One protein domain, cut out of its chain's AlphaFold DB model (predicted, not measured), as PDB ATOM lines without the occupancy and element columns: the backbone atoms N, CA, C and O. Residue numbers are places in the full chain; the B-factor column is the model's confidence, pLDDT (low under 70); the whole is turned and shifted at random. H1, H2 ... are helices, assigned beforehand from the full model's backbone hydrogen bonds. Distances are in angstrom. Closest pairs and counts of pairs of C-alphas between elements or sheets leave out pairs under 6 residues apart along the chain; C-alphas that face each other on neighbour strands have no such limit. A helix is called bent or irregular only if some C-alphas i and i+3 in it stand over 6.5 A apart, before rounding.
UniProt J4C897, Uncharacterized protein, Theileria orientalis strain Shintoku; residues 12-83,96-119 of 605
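AT A GLANCE: This is residues 12 to 83 and 96 to 119 of the 605 residues of an uncharacterized protein of Theileria orientalis strain Shintoku (UniProt J4C897). This is a small helical bundle in which the bent helix H2 folds back through a tight turn into H3, and these two make the middle. H1 packs over one side of that pair, mostly on H3, and H4 packs over the other side, mostly on the arm H2b; H1 and H4 stay apart. The printed part has 96 residues, 66 of them in four helices, H1 to H4 in chain order, and no named strand: all helix. It is compact, with a radius of gyration of the C-alphas of 13.1 A and spans of 35 by 31 by 20 A.

IN THESE COORDINATES: H1, residues 12 to 23, begins at C-alpha 12 (249.956, 222.499, 296.265) and is 16.3 A long. H2, residues 32 to 55, was assigned as one helix by its hydrogen bonds but is bent: C-alphas 44 and 47 are 7.1 A apart. Its arms are H2a, residues 32 to 44, 18.8 A, and H2b, residues 47 to 55, 12.2 A, at a steep tilt of 45 degrees. H3, residues 57 to 71, 21.4 A, is irregular, with C-alphas 58 and 61 7.1 A apart. H4, residues 105 to 119, 19.4 A, is irregular, with C-alphas 111 and 114 7.5 A apart; it ends at C-alpha 119 (242.784, 212.234, 284.599).

HOW THE PARTS SIT: H2b and H3 form a helical hairpin, closest at the C-alphas of Met 53 and Ile 60, 5.4 A. H1 touches H3, the same way at a shallow tilt of 15 degrees; the C-alphas of Ala 23 and Ile 70, their closest, are 5.4 A apart. H4 touches H2b, closest at the C-alphas of Lys 54 and Val 115, 6.3 A. Every O i to N i+4 pair is within hydrogen-bond range in H1, H2a and H2b, against 9 of 11 in H3 and 6 of 11 in H4.

THE WHOLE: The C-alphas farthest apart, of Asp 27 and Asn 118, are 37.7 A apart. Residues 84 to 95 are cut out, with 9.7 A between C-alphas 83 and 96. Confidence is low, under 70, in residues 22 to 34, 75 to 83 and 96 to 103.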
ATOM      1  N   PHE A  12     249.273 223.801 296.358       72.00
ATOM      2  CA  PHE A  12     249.956 222.499 296.265       72.00
ATOM      3  C   PHE A  12     251.156 222.390 297.224       72.00
ATOM      4  O   PHE A  12     251.307 221.396 297.930       72.00
ATOM      5  N   ASN A  13     251.966 223.447 297.324       74.44
ATOM      6  CA  ASN A  13     253.116 223.486 298.230       74.44
ATOM      7  C   ASN A  13     252.708 223.430 299.709       74.44
ATOM      8  O   ASN A  13     253.374 222.760 300.499       74.44
ATOM      9  N   GLN A  14     251.619 224.100 300.090       75.56
ATOM     10  CA  GLN A  14     251.082 224.043 301.450       75.56
ATOM     11  C   GLN A  14     250.489 222.663 301.749       75.56
ATOM     12  O   GLN A  14     250.792 222.100 302.797       75.56
ATOM     13  N   LEU A  15     249.738 222.075 300.813       76.44
ATOM     14  CA  LEU A  15     249.193 220.726 300.952       76.44
ATOM     15  C   LEU A  15     250.320 219.694 301.111       76.44
ATOM     16  O   LEU A  15     250.338 218.938 302.079       76.44
ATOM     17  N   VAL A  16     251.313 219.698 300.217       73.56
ATOM     18  CA  VAL A  16     252.468 218.791 300.298       73.56
ATOM     19  C   VAL A  16     253.257 219.012 301.585       73.56
ATOM     20  O   VAL A  16     253.746 218.041 302.158       73.56
ATOM     21  N   LYS A  17     253.384 220.254 302.070       79.06
ATOM     22  CA  LYS A  17     254.028 220.541 303.358       79.06
ATOM     23  C   LYS A  17     253.253 219.915 304.520       79.06
ATOM     24  O   LYS A  17     253.878 219.239 305.330       79.06
ATOM     25  N   ILE A  18     251.927 220.059 304.556       78.00
ATOM     26  CA  ILE A  18     251.066 219.457 305.588       78.00
ATOM     27  C   ILE A  18     251.180 217.926 305.561       78.00
ATOM     28  O   ILE A  18     251.405 217.312 306.604       78.00
ATOM     29  N   ILE A  19     251.108 217.305 304.376       72.31
ATOM     30  CA  ILE A  19     251.244 215.846 304.225       72.31
ATOM     31  C   ILE A  19     252.660 215.391 304.641       72.31
ATOM     32  O   ILE A  19     252.820 214.428 305.390       72.31
ATOM     33  N   LYS A  20     253.715 216.119 304.253       72.12
ATOM     34  CA  LYS A  20     255.097 215.816 304.673       72.12
ATOM     35  C   LYS A  20     255.315 215.982 306.177       72.12
ATOM     36  O   LYS A  20     256.078 215.214 306.756       72.12
ATOM     37  N   GLU A  21     254.688 216.968 306.815       75.62
ATOM     38  CA  GLU A  21     254.733 217.150 308.272       75.62
ATOM     39  C   GLU A  21     254.055 215.984 309.001       75.62
ATOM     40  O   GLU A  21     254.585 215.512 310.008       75.62
ATOM     41  N   MET A  22     252.960 215.446 308.452       69.94
ATOM     42  CA  MET A  22     252.343 214.210 308.952       69.94
ATOM     43  C   MET A  22     253.294 213.009 308.824       69.94
ATOM     44  O   MET A  22     253.393 212.210 309.750       69.94
ATOM     45  N   ALA A  23     254.064 212.923 307.733       62.03
ATOM     46  CA  ALA A  23     255.038 211.851 307.500       62.03
ATOM     47  C   ALA A  23     256.359 211.977 308.303       62.03
ATOM     48  O   ALA A  23     257.136 211.017 308.357       62.03
ATOM     49  N   ARG A  24     256.663 213.146 308.893       60.59
ATOM     50  CA  ARG A  24     257.948 213.457 309.564       60.59
ATOM     51  C   ARG A  24     257.999 213.160 311.068       60.59
ATOM     52  O   ARG A  24     259.078 213.303 311.637       60.59
ATOM     53  N   ARG A  25     256.908 212.735 311.715       59.00
ATOM     54  CA  ARG A  25     256.955 212.238 313.108       59.00
ATOM     55  C   ARG A  25     257.684 210.887 313.103       59.00
ATOM     56  O   ARG A  25     257.135 209.904 312.619       59.00
ATOM     57  N   LYS A  26     258.975 210.895 313.455       46.88
ATOM     58  CA  LYS A  26     259.976 210.040 312.793       46.88
ATOM     59  C   LYS A  26     260.384 208.735 313.484       46.88
ATOM     60  O   LYS A  26     260.972 207.928 312.780       46.88
ATOM     61  N   ASP A  27     260.057 208.466 314.749       41.78
ATOM     62  CA  ASP A  27     260.789 207.402 315.478       41.78
ATOM     63  C   ASP A  27     259.940 206.296 316.137       41.78
ATOM     64  O   ASP A  27     260.473 205.464 316.868       41.78
ATOM     65  N   SER A  28     258.638 206.194 315.846       49.19
ATOM     66  CA  SER A  28     257.819 205.065 316.317       49.19
ATOM     67  C   SER A  28     256.600 204.810 315.433       49.19
ATOM     68  O   SER A  28     256.025 205.752 314.888       49.19
ATOM     69  N   VAL A  29     256.178 203.543 315.319       54.66
ATOM     70  CA  VAL A  29     254.851 203.182 314.788       54.66
ATOM     71  C   VAL A  29     253.804 203.981 315.582       54.66
ATOM     72  O   VAL A  29     253.847 203.922 316.815       54.66
ATOM     73  N   PRO A  30     252.923 204.769 314.932       55.62
ATOM     74  CA  PRO A  30     251.946 205.590 315.637       55.62
ATOM     75  C   PRO A  30     251.076 204.712 316.539       55.62
ATOM     76  O   PRO A  30     250.608 203.654 316.111       55.62
ATOM     77  N   ARG A  31     250.837 205.136 317.785       55.66
ATOM     78  CA  ARG A  31     249.889 204.425 318.667       55.66
ATOM     79  C   ARG A  31     248.486 204.493 318.044       55.66
ATOM     80  O   ARG A  31     248.174 205.440 317.331       55.66
ATOM     81  N   ARG A  32     247.595 203.538 318.333       59.78
ATOM     82  CA  ARG A  32     246.251 203.440 317.705       59.78
ATOM     83  C   ARG A  32     245.422 204.729 317.693       59.78
ATOM     84  O   ARG A  32     244.713 204.997 316.730       59.78
ATOM     85  N   GLU A  33     245.511 205.536 318.745       62.03
ATOM     86  CA  GLU A  33     244.815 206.827 318.818       62.03
ATOM     87  C   GLU A  33     245.365 207.856 317.817       62.03
ATOM     88  O   GLU A  33     244.648 208.748 317.369       62.03
ATOM     89  N   GLU A  34     246.635 207.735 317.435       68.12
ATOM     90  CA  GLU A  34     247.279 208.566 316.419       68.12
ATOM     91  C   GLU A  34     246.892 208.128 315.003       68.12
ATOM     92  O   GLU A  34     246.695 208.993 314.155       68.12
ATOM     93  N   THR A  35     246.691 206.826 314.758       70.31
ATOM     94  CA  THR A  35     246.151 206.295 313.490       70.31
ATOM     95  C   THR A  35     244.825 206.956 313.122       70.31
ATOM     96  O   THR A  35     244.687 207.495 312.024       70.31
ATOM     97  N   SER A  36     243.862 206.972 314.049       71.50
ATOM     98  CA  SER A  36     242.544 207.574 313.806       71.50
ATOM     99  C   SER A  36     242.645 209.081 313.536       71.50
ATOM    100  O   SER A  36     242.035 209.572 312.591       71.50
ATOM    101  N   LYS A  37     243.500 209.804 314.274       77.75
ATOM    102  CA  LYS A  37     243.761 211.237 314.041       77.75
ATOM    103  C   LYS A  37     244.409 211.506 312.680       77.75
ATOM    104  O   LYS A  37     244.092 212.504 312.037       77.75
ATOM    105  N   ILE A  38     245.323 210.639 312.237       78.19
ATOM    106  CA  ILE A  38     245.970 210.745 310.923       78.19
ATOM    107  C   ILE A  38     244.942 210.524 309.811       78.19
ATOM    108  O   ILE A  38     244.880 211.341 308.895       78.19
ATOM    109  N   LEU A  39     244.124 209.473 309.902       79.81
ATOM    110  CA  LEU A  39     243.081 209.174 308.915       79.81
ATOM    111  C   LEU A  39     242.007 210.267 308.872       79.81
ATOM    112  O   LEU A  39     241.651 210.716 307.787       79.81
ATOM    113  N   GLN A  40     241.575 210.777 310.028       81.88
ATOM    114  CA  GLN A  40     240.657 211.917 310.108       81.88
ATOM    115  C   GLN A  40     241.235 213.144 309.393       81.88
ATOM    116  O   GLN A  40     240.560 213.755 308.569       81.88
ATOM    117  N   LYS A  41     242.509 213.468 309.639       81.94
ATOM    118  CA  LYS A  41     243.181 214.596 308.988       81.94
ATOM    119  C   LYS A  41     243.372 214.386 307.481       81.94
ATOM    120  O   LYS A  41     243.301 215.347 306.721       81.94
ATOM    121  N   ILE A  42     243.601 213.150 307.027       83.75
ATOM    122  CA  ILE A  42     243.578 212.818 305.591       83.75
ATOM    123  C   ILE A  42     242.178 213.079 305.022       83.75
ATOM    124  O   ILE A  42     242.074 213.716 303.975       83.75
ATOM    125  N   GLY A  43     241.125 212.661 305.729       83.88
ATOM    126  CA  GLY A  43     239.731 212.925 305.365       83.88
ATOM    127  C   GLY A  43     239.416 214.419 305.245       83.88
ATOM    128  O   GLY A  43     238.855 214.845 304.240       83.88
ATOM    129  N   GLU A  44     239.860 215.239 306.202       84.00
ATOM    130  CA  GLU A  44     239.713 216.706 306.166       84.00
ATOM    131  C   GLU A  44     240.408 217.340 304.947       84.00
ATOM    132  O   GLU A  44     239.923 218.314 304.372       84.00
ATOM    133  N   LEU A  45     241.544 216.779 304.526       85.00
ATOM    134  CA  LEU A  45     242.309 217.261 303.376       85.00
ATOM    135  C   LEU A  45     241.820 216.690 302.038       85.00
ATOM    136  O   LEU A  45     242.206 217.219 300.991       85.00
ATOM    137  N   ALA A  46     240.979 215.651 302.041       86.38
ATOM    138  CA  ALA A  46     240.592 214.910 300.842       86.38
ATOM    139  C   ALA A  46     239.975 215.818 299.771       86.38
ATOM    140  O   ALA A  46     240.363 215.733 298.609       86.38
ATOM    141  N   SER A  47     239.105 216.760 300.148       84.88
ATOM    142  CA  SER A  47     238.501 217.708 299.199       84.88
ATOM    143  C   SER A  47     239.533 218.633 298.541       84.88
ATOM    144  O   SER A  47     239.450 218.884 297.341       84.88
ATOM    145  N   SER A  48     240.540 219.103 299.290       84.50
ATOM    146  CA  SER A  48     241.642 219.897 298.718       84.50
ATOM    147  C   SER A  48     242.533 219.057 297.800       84.50
ATOM    148  O   SER A  48     242.977 219.547 296.762       84.50
ATOM    149  N   MET A  49     242.784 217.793 298.154       87.62
ATOM    150  CA  MET A  49     243.530 216.864 297.301       87.62
ATOM    151  C   MET A  49     242.773 216.574 296.002       87.62
ATOM    152  O   MET A  49     243.361 216.696 294.934       87.62
ATOM    153  N   LEU A  50     241.473 216.271 296.081       89.19
ATOM    154  CA  LEU A  50     240.603 216.034 294.925       89.19
ATOM    155  C   LEU A  50     240.571 217.241 293.988       89.19
ATOM    156  O   LEU A  50     240.739 217.077 292.781       89.19
ATOM    157  N   TYR A  51     240.412 218.446 294.543       87.38
ATOM    158  CA  TYR A  51     240.467 219.686 293.772       87.38
ATOM    159  C   TYR A  51     241.801 219.819 293.026       87.38
ATOM    160  O   TYR A  51     241.816 220.015 291.816       87.38
ATOM    161  N   LEU A  52     242.930 219.626 293.715       86.31
ATOM    162  CA  LEU A  52     244.253 219.715 293.092       86.31
ATOM    163  C   LEU A  52     244.501 218.620 292.050       86.31
ATOM    164  O   LEU A  52     245.111 218.901 291.025       86.31
ATOM    165  N   MET A  53     244.043 217.390 292.281       89.81
ATOM    166  CA  MET A  53     244.172 216.290 291.318       89.81
ATOM    167  C   MET A  53     243.322 216.528 290.064       89.81
ATOM    168  O   MET A  53     243.711 216.086 288.986       89.81
ATOM    169  N   LYS A  54     242.195 217.236 290.198       89.44
ATOM    170  CA  LYS A  54     241.318 217.611 289.086       89.44
ATOM    171  C   LYS A  54     241.870 218.791 288.279       89.44
ATOM    172  O   LYS A  54     241.923 218.706 287.061       89.44
ATOM    173  N   GLU A  55     242.293 219.864 288.945       86.69
ATOM    174  CA  GLU A  55     242.794 221.082 288.281       86.69
ATOM    175  C   GLU A  55     244.240 220.932 287.780       86.69
ATOM    176  O   GLU A  55     244.639 221.529 286.781       86.69
ATOM    177  N   HIS A  56     245.043 220.109 288.461       86.69
ATOM    178  CA  HIS A  56     246.455 219.882 288.153       86.69
ATOM    179  C   HIS A  56     246.805 218.380 288.154       86.69
ATOM    180  O   HIS A  56     247.540 217.908 289.031       86.69
ATOM    181  N   PRO A  57     246.346 217.611 287.146       86.81
ATOM    182  CA  PRO A  57     246.530 216.157 287.065       86.81
ATOM    183  C   PRO A  57     247.964 215.655 287.267       86.81
ATOM    184  O   PRO A  57     248.192 214.622 287.889       86.81
ATOM    185  N   TYR A  58     248.965 216.412 286.819       85.38
ATOM    186  CA  TYR A  58     250.386 216.070 286.961       85.38
ATOM    187  C   TYR A  58     250.863 215.959 288.422       85.38
ATOM    188  O   TYR A  58     251.937 215.412 288.683       85.38
ATOM    189  N   HIS A  59     250.081 216.445 289.390       86.94
ATOM    190  CA  HIS A  59     250.347 216.291 290.818       86.94
ATOM    191  C   HIS A  59     249.833 214.974 291.419       86.94
ATOM    192  O   HIS A  59     250.273 214.623 292.518       86.94
ATOM    193  N   ILE A  60     248.981 214.217 290.713       90.69
ATOM    194  CA  ILE A  60     248.421 212.932 291.170       90.69
ATOM    195  C   ILE A  60     249.508 211.980 291.705       90.69
ATOM    196  O   ILE A  60     249.388 211.555 292.858       90.69
ATOM    197  N   PRO A  61     250.610 211.687 290.976       90.25
ATOM    198  CA  PRO A  61     251.626 210.752 291.462       90.25
ATOM    199  C   PRO A  61     252.307 211.232 292.749       90.25
ATOM    200  O   PRO A  61     252.615 210.435 293.633       90.25
ATOM    201  N   VAL A  62     252.516 212.547 292.887       87.44
ATOM    202  CA  VAL A  62     253.161 213.133 294.069       87.44
ATOM    203  C   VAL A  62     252.241 213.049 295.281       87.44
ATOM    204  O   VAL A  62     252.698 212.658 296.354       87.44
ATOM    205  N   ILE A  63     250.961 213.388 295.119       87.75
ATOM    206  CA  ILE A  63     249.961 213.300 296.191       87.75
ATOM    207  C   ILE A  63     249.846 211.849 296.669       87.75
ATOM    208  O   ILE A  63     249.997 211.587 297.863       87.75
ATOM    209  N   LEU A  64     249.692 210.899 295.743       88.69
ATOM    210  CA  LEU A  64     249.586 209.476 296.067       88.69
ATOM    211  C   LEU A  64     250.854 208.925 296.729       88.69
ATOM    212  O   LEU A  64     250.752 208.153 297.682       88.69
ATOM    213  N   TYR A  65     252.042 209.354 296.293       86.69
ATOM    214  CA  TYR A  65     253.303 208.960 296.923       86.69
ATOM    215  C   TYR A  65     253.386 209.436 298.378       86.69
ATOM    216  O   TYR A  65     253.772 208.675 299.266       86.69
ATOM    217  N   GLN A  66     253.007 210.690 298.643       83.94
ATOM    218  CA  GLN A  66     253.022 211.218 300.007       83.94
ATOM    219  C   GLN A  66     251.976 210.523 300.888       83.94
ATOM    220  O   GLN A  66     252.288 210.177 302.027       83.94
ATOM    221  N   LEU A  67     250.781 210.243 300.354       85.06
ATOM    222  CA  LEU A  67     249.765 209.448 301.047       85.06
ATOM    223  C   LEU A  67     250.276 208.039 301.362       85.06
ATOM    224  O   LEU A  67     250.180 207.614 302.506       85.06
ATOM    225  N   SER A  68     250.898 207.355 300.397       82.56
ATOM    226  CA  SER A  68     251.502 206.025 300.592       82.56
ATOM    227  C   SER A  68     252.574 206.022 301.676       82.56
ATOM    228  O   SER A  68     252.631 205.107 302.496       82.56
ATOM    229  N   SER A  69     253.401 207.067 301.745       79.75
ATOM    230  CA  SER A  69     254.423 207.190 302.788       79.75
ATOM    231  C   SER A  69     253.833 207.301 304.199       79.75
ATOM    232  O   SER A  69     254.484 206.896 305.163       79.75
ATOM    233  N   ILE A  70     252.614 207.834 304.323       79.50
ATOM    234  CA  ILE A  70     251.876 207.912 305.586       79.50
ATOM    235  C   ILE A  70     251.163 206.587 305.862       79.50
ATOM    236  O   ILE A  70     251.376 205.995 306.916       79.50
ATOM    237  N   THR A  71     250.344 206.109 304.923       79.50
ATOM    238  CA  THR A  71     249.453 204.951 305.109       79.50
ATOM    239  C   THR A  71     250.211 203.639 305.297       79.50
ATOM    240  O   THR A  71     249.804 202.825 306.119       79.50
ATOM    241  N   SER A  72     251.373 203.472 304.659       74.56
ATOM    242  CA  SER A  72     252.262 202.314 304.873       74.56
ATOM    243  C   SER A  72     252.802 202.180 306.305       74.56
ATOM    244  O   SER A  72     253.352 201.138 306.655       74.56
ATOM    245  N   ARG A  73     252.661 203.213 307.152       73.44
ATOM    246  CA  ARG A  73     253.156 203.232 308.542       73.44
ATOM    247  C   ARG A  73     252.059 203.117 309.598       73.44
ATOM    248  O   ARG A  73     252.370 203.075 310.785       73.44
ATOM    249  N   ILE A  74     250.797 203.122 309.185       73.56
ATOM    250  CA  ILE A  74     249.635 203.095 310.077       73.56
ATOM    251  C   ILE A  74     249.362 201.649 310.521       73.56
ATOM    252  O   ILE A  74     249.487 200.745 309.706       73.56
ATOM    253  N   GLU A  75     248.981 201.399 311.783       64.19
ATOM    254  CA  GLU A  75     248.488 200.067 312.193       64.19
ATOM    255  C   GLU A  75     247.173 199.722 311.466       64.19
ATOM    256  O   GLU A  75     246.275 200.565 311.434       64.19
ATOM    257  N   PRO A  76     247.011 198.494 310.936       61.97
ATOM    258  CA  PRO A  76     245.807 198.129 310.199       61.97
ATOM    259  C   PRO A  76     244.581 198.206 311.131       61.97
ATOM    260  O   PRO A  76     244.618 197.645 312.237       61.97
ATOM    261  N   PRO A  77     243.488 198.884 310.738       58.34
ATOM    262  CA  PRO A  77     242.283 198.934 311.556       58.34
ATOM    263  C   PRO A  77     241.688 197.524 311.703       58.34
ATOM    264  O   PRO A  77     241.494 196.811 310.724       58.34
ATOM    265  N   ARG A  78     241.354 197.116 312.941       47.75
ATOM    266  CA  ARG A  78     240.807 195.778 313.279       47.75
ATOM    267  C   ARG A  78     239.516 195.396 312.530       47.75
ATOM    268  O   ARG A  78     239.093 194.252 312.642       47.75
ATOM    269  N   GLN A  79     238.879 196.336 311.831       47.56
ATOM    270  CA  GLN A  79     237.580 196.167 311.175       47.56
ATOM    271  C   GLN A  79     237.643 196.092 309.644       47.56
ATOM    272  O   GLN A  79     236.609 195.839 309.034       47.56
ATOM    273  N   GLN A  80     238.810 196.262 309.014       45.78
ATOM    274  CA  GLN A  80     238.923 196.125 307.559       45.78
ATOM    275  C   GLN A  80     239.636 194.831 307.198       45.78
ATOM    276  O   GLN A  80     240.852 194.755 307.028       45.78
ATOM    277  N   GLU A  81     238.820 193.789 307.072       42.75
ATOM    278  CA  GLU A  81     239.078 192.736 306.102       42.75
ATOM    279  C   GLU A  81     239.298 193.429 304.749       42.75
ATOM    280  O   GLU A  81     238.380 194.059 304.228       42.75
ATOM    281  N   CYS A  82     240.493 193.343 304.153       41.69
ATOM    282  CA  CYS A  82     240.563 193.487 302.701       41.69
ATOM    283  C   CYS A  82     239.690 192.360 302.149       41.69
ATOM    284  O   CYS A  82     240.082 191.192 302.200       41.69
ATOM    285  N   VAL A  83     238.473 192.724 301.742       42.19
ATOM    286  CA  VAL A  83     237.396 191.825 301.344       42.19
ATOM    287  C   VAL A  83     237.902 190.898 300.241       42.19
ATOM    288  O   VAL A  83     237.912 191.232 299.063       42.19
ATOM    289  N   ASN A  96     245.983 189.724 304.622       45.56
ATOM    290  CA  ASN A  96     246.717 190.286 303.490       45.56
ATOM    291  C   ASN A  96     246.437 191.791 303.438       45.56
ATOM    292  O   ASN A  96     245.673 192.261 302.596       45.56
ATOM    293  N   SER A  97     247.021 192.550 304.367       55.59
ATOM    294  CA  SER A  97     247.057 194.003 304.248       55.59
ATOM    295  C   SER A  97     247.957 194.371 303.062       55.59
ATOM    296  O   SER A  97     249.090 193.907 302.945       55.59
ATOM    297  N   CYS A  98     247.440 195.171 302.128       61.69
ATOM    298  CA  CYS A  98     248.244 195.747 301.046       61.69
ATOM    299  C   CYS A  98     249.456 196.477 301.652       61.69
ATOM    300  O   CYS A  98     249.248 197.365 302.475       61.69
ATOM    301  N   LYS A  99     250.708 196.171 301.271       59.75
ATOM    302  CA  LYS A  99     251.881 196.820 301.906       59.75
ATOM    303  C   LYS A  99     251.930 198.330 301.670       59.75
ATOM    304  O   LYS A  99     252.544 199.048 302.453       59.75
ATOM    305  N   THR A 100     251.272 198.820 300.619       62.22
ATOM    306  CA  THR A 100     251.190 200.254 300.328       62.22
ATOM    307  C   THR A 100     250.228 200.982 301.262       62.22
ATOM    308  O   THR A 100     250.581 202.039 301.776       62.22
ATOM    309  N   CYS A 101     249.016 200.454 301.461       66.56
ATOM    310  CA  CYS A 101     247.951 201.136 302.210       66.56
ATOM    311  C   CYS A 101     247.700 200.531 303.601       66.56
ATOM    312  O   CYS A 101     246.832 201.003 304.316       66.56
ATOM    313  N   ASN A 102     248.391 199.453 303.965       67.56
ATOM    314  CA  ASN A 102     248.157 198.623 305.148       67.56
ATOM    315  C   ASN A 102     246.671 198.342 305.461       67.56
ATOM    316  O   ASN A 102     246.269 198.286 306.618       67.56
ATOM    317  N   GLY A 103     245.849 198.175 304.418       67.25
ATOM    318  CA  GLY A 103     244.408 197.928 304.528       67.25
ATOM    319  C   GLY A 103     243.502 199.156 304.375       67.25
ATOM    320  O   GLY A 103     242.333 198.967 304.075       67.25
ATOM    321  N   VAL A 104     244.009 200.396 304.438       74.88
ATOM    322  CA  VAL A 104     243.182 201.628 304.356       74.88
ATOM    323  C   VAL A 104     242.823 202.052 302.923       74.88
ATOM    324  O   VAL A 104     242.667 203.234 302.604       74.88
ATOM    325  N   CYS A 105     242.749 201.087 302.010       75.00
ATOM    326  CA  CYS A 105     242.502 201.343 300.597       75.00
ATOM    327  C   CYS A 105     241.100 201.924 300.357       75.00
ATOM    328  O   CYS A 105     240.976 202.889 299.604       75.00
ATOM    329  N   ASP A 106     240.086 201.424 301.061       75.00
ATOM    330  CA  ASP A 106     238.706 201.904 300.932       75.00
ATOM    331  C   ASP A 106     238.518 203.295 301.559       75.00
ATOM    332  O   ASP A 106     237.861 204.157 300.985       75.00
ATOM    333  N   GLU A 107     239.160 203.553 302.702       74.81
ATOM    334  CA  GLU A 107     239.033 204.821 303.436       74.81
ATOM    335  C   GLU A 107     239.778 205.988 302.794       74.81
ATOM    336  O   GLU A 107     239.342 207.134 302.895       74.81
ATOM    337  N   VAL A 108     240.930 205.718 302.179       82.00
ATOM    338  CA  VAL A 108     241.796 206.774 301.646       82.00
ATOM    339  C   VAL A 108     241.741 206.793 300.132       82.00
ATOM    340  O   VAL A 108     241.502 207.834 299.535       82.00
ATOM    341  N   TYR A 109     241.987 205.654 299.497       83.94
ATOM    342  CA  TYR A 109     242.365 205.619 298.093       83.94
ATOM    343  C   TYR A 109     241.170 205.526 297.145       83.94
ATOM    344  O   TYR A 109     241.187 206.190 296.108       83.94
ATOM    345  N   VAL A 110     240.119 204.784 297.506       84.19
ATOM    346  CA  VAL A 110     238.879 204.696 296.710       84.19
ATOM    347  C   VAL A 110     238.241 206.074 296.516       84.19
ATOM    348  O   VAL A 110     237.766 206.370 295.426       84.19
ATOM    349  N   ASN A 111     238.349 206.969 297.504       84.81
ATOM    350  CA  ASN A 111     237.872 208.353 297.388       84.81
ATOM    351  C   ASN A 111     238.503 209.125 296.218       84.81
ATOM    352  O   ASN A 111     237.913 210.081 295.724       84.81
ATOM    353  N   PHE A 112     239.699 208.728 295.775       89.00
ATOM    354  CA  PHE A 112     240.403 209.352 294.657       89.00
ATOM    355  C   PHE A 112     240.247 208.583 293.340       89.00
ATOM    356  O   PHE A 112     240.695 209.092 292.314       89.00
ATOM    357  N   ALA A 113     239.631 207.394 293.338       88.31
ATOM    358  CA  ALA A 113     239.590 206.488 292.188       88.31
ATOM    359  C   ALA A 113     239.033 207.166 290.925       88.31
ATOM    360  O   ALA A 113     239.698 207.176 289.888       88.31
ATOM    361  N   ASP A 114     237.879 207.830 291.033       89.00
ATOM    362  CA  ASP A 114     237.249 208.528 289.906       89.00
ATOM    363  C   ASP A 114     238.116 209.667 289.367       89.00
ATOM    364  O   ASP A 114     238.280 209.818 288.156       89.00
ATOM    365  N   VAL A 115     238.705 210.473 290.255       90.44
ATOM    366  CA  VAL A 115     239.564 211.590 289.841       90.44
ATOM    367  C   VAL A 115     240.850 211.076 289.208       90.44
ATOM    368  O   VAL A 115     241.280 211.640 288.207       90.44
ATOM    369  N   ILE A 116     241.444 209.998 289.726       91.25
ATOM    370  CA  ILE A 116     242.607 209.357 289.104       91.25
ATOM    371  C   ILE A 116     242.230 208.879 287.705       91.25
ATOM    372  O   ILE A 116     242.883 209.279 286.743       91.25
ATOM    373  N   ARG A 117     241.157 208.086 287.587       89.62
ATOM    374  CA  ARG A 117     240.707 207.498 286.322       89.62
ATOM    375  C   ARG A 117     240.432 208.560 285.259       89.62
ATOM    376  O   ARG A 117     240.986 208.488 284.166       89.62
ATOM    377  N   ASN A 118     239.655 209.584 285.605       88.56
ATOM    378  CA  ASN A 118     239.273 210.661 284.688       88.56
ATOM    379  C   ASN A 118     240.455 211.517 284.213       88.56
ATOM    380  O   ASN A 118     240.319 212.251 283.237       88.56
ATOM    381  N   ASN A 119     241.603 211.431 284.889       89.69
ATOM    382  CA  ASN A 119     242.784 212.234 284.599       89.69
ATOM    383  C   ASN A 119     243.990 211.416 284.110       89.69
ATOM    384  O   ASN A 119     245.050 211.996 283.868       89.69
TER     385      ASN A 119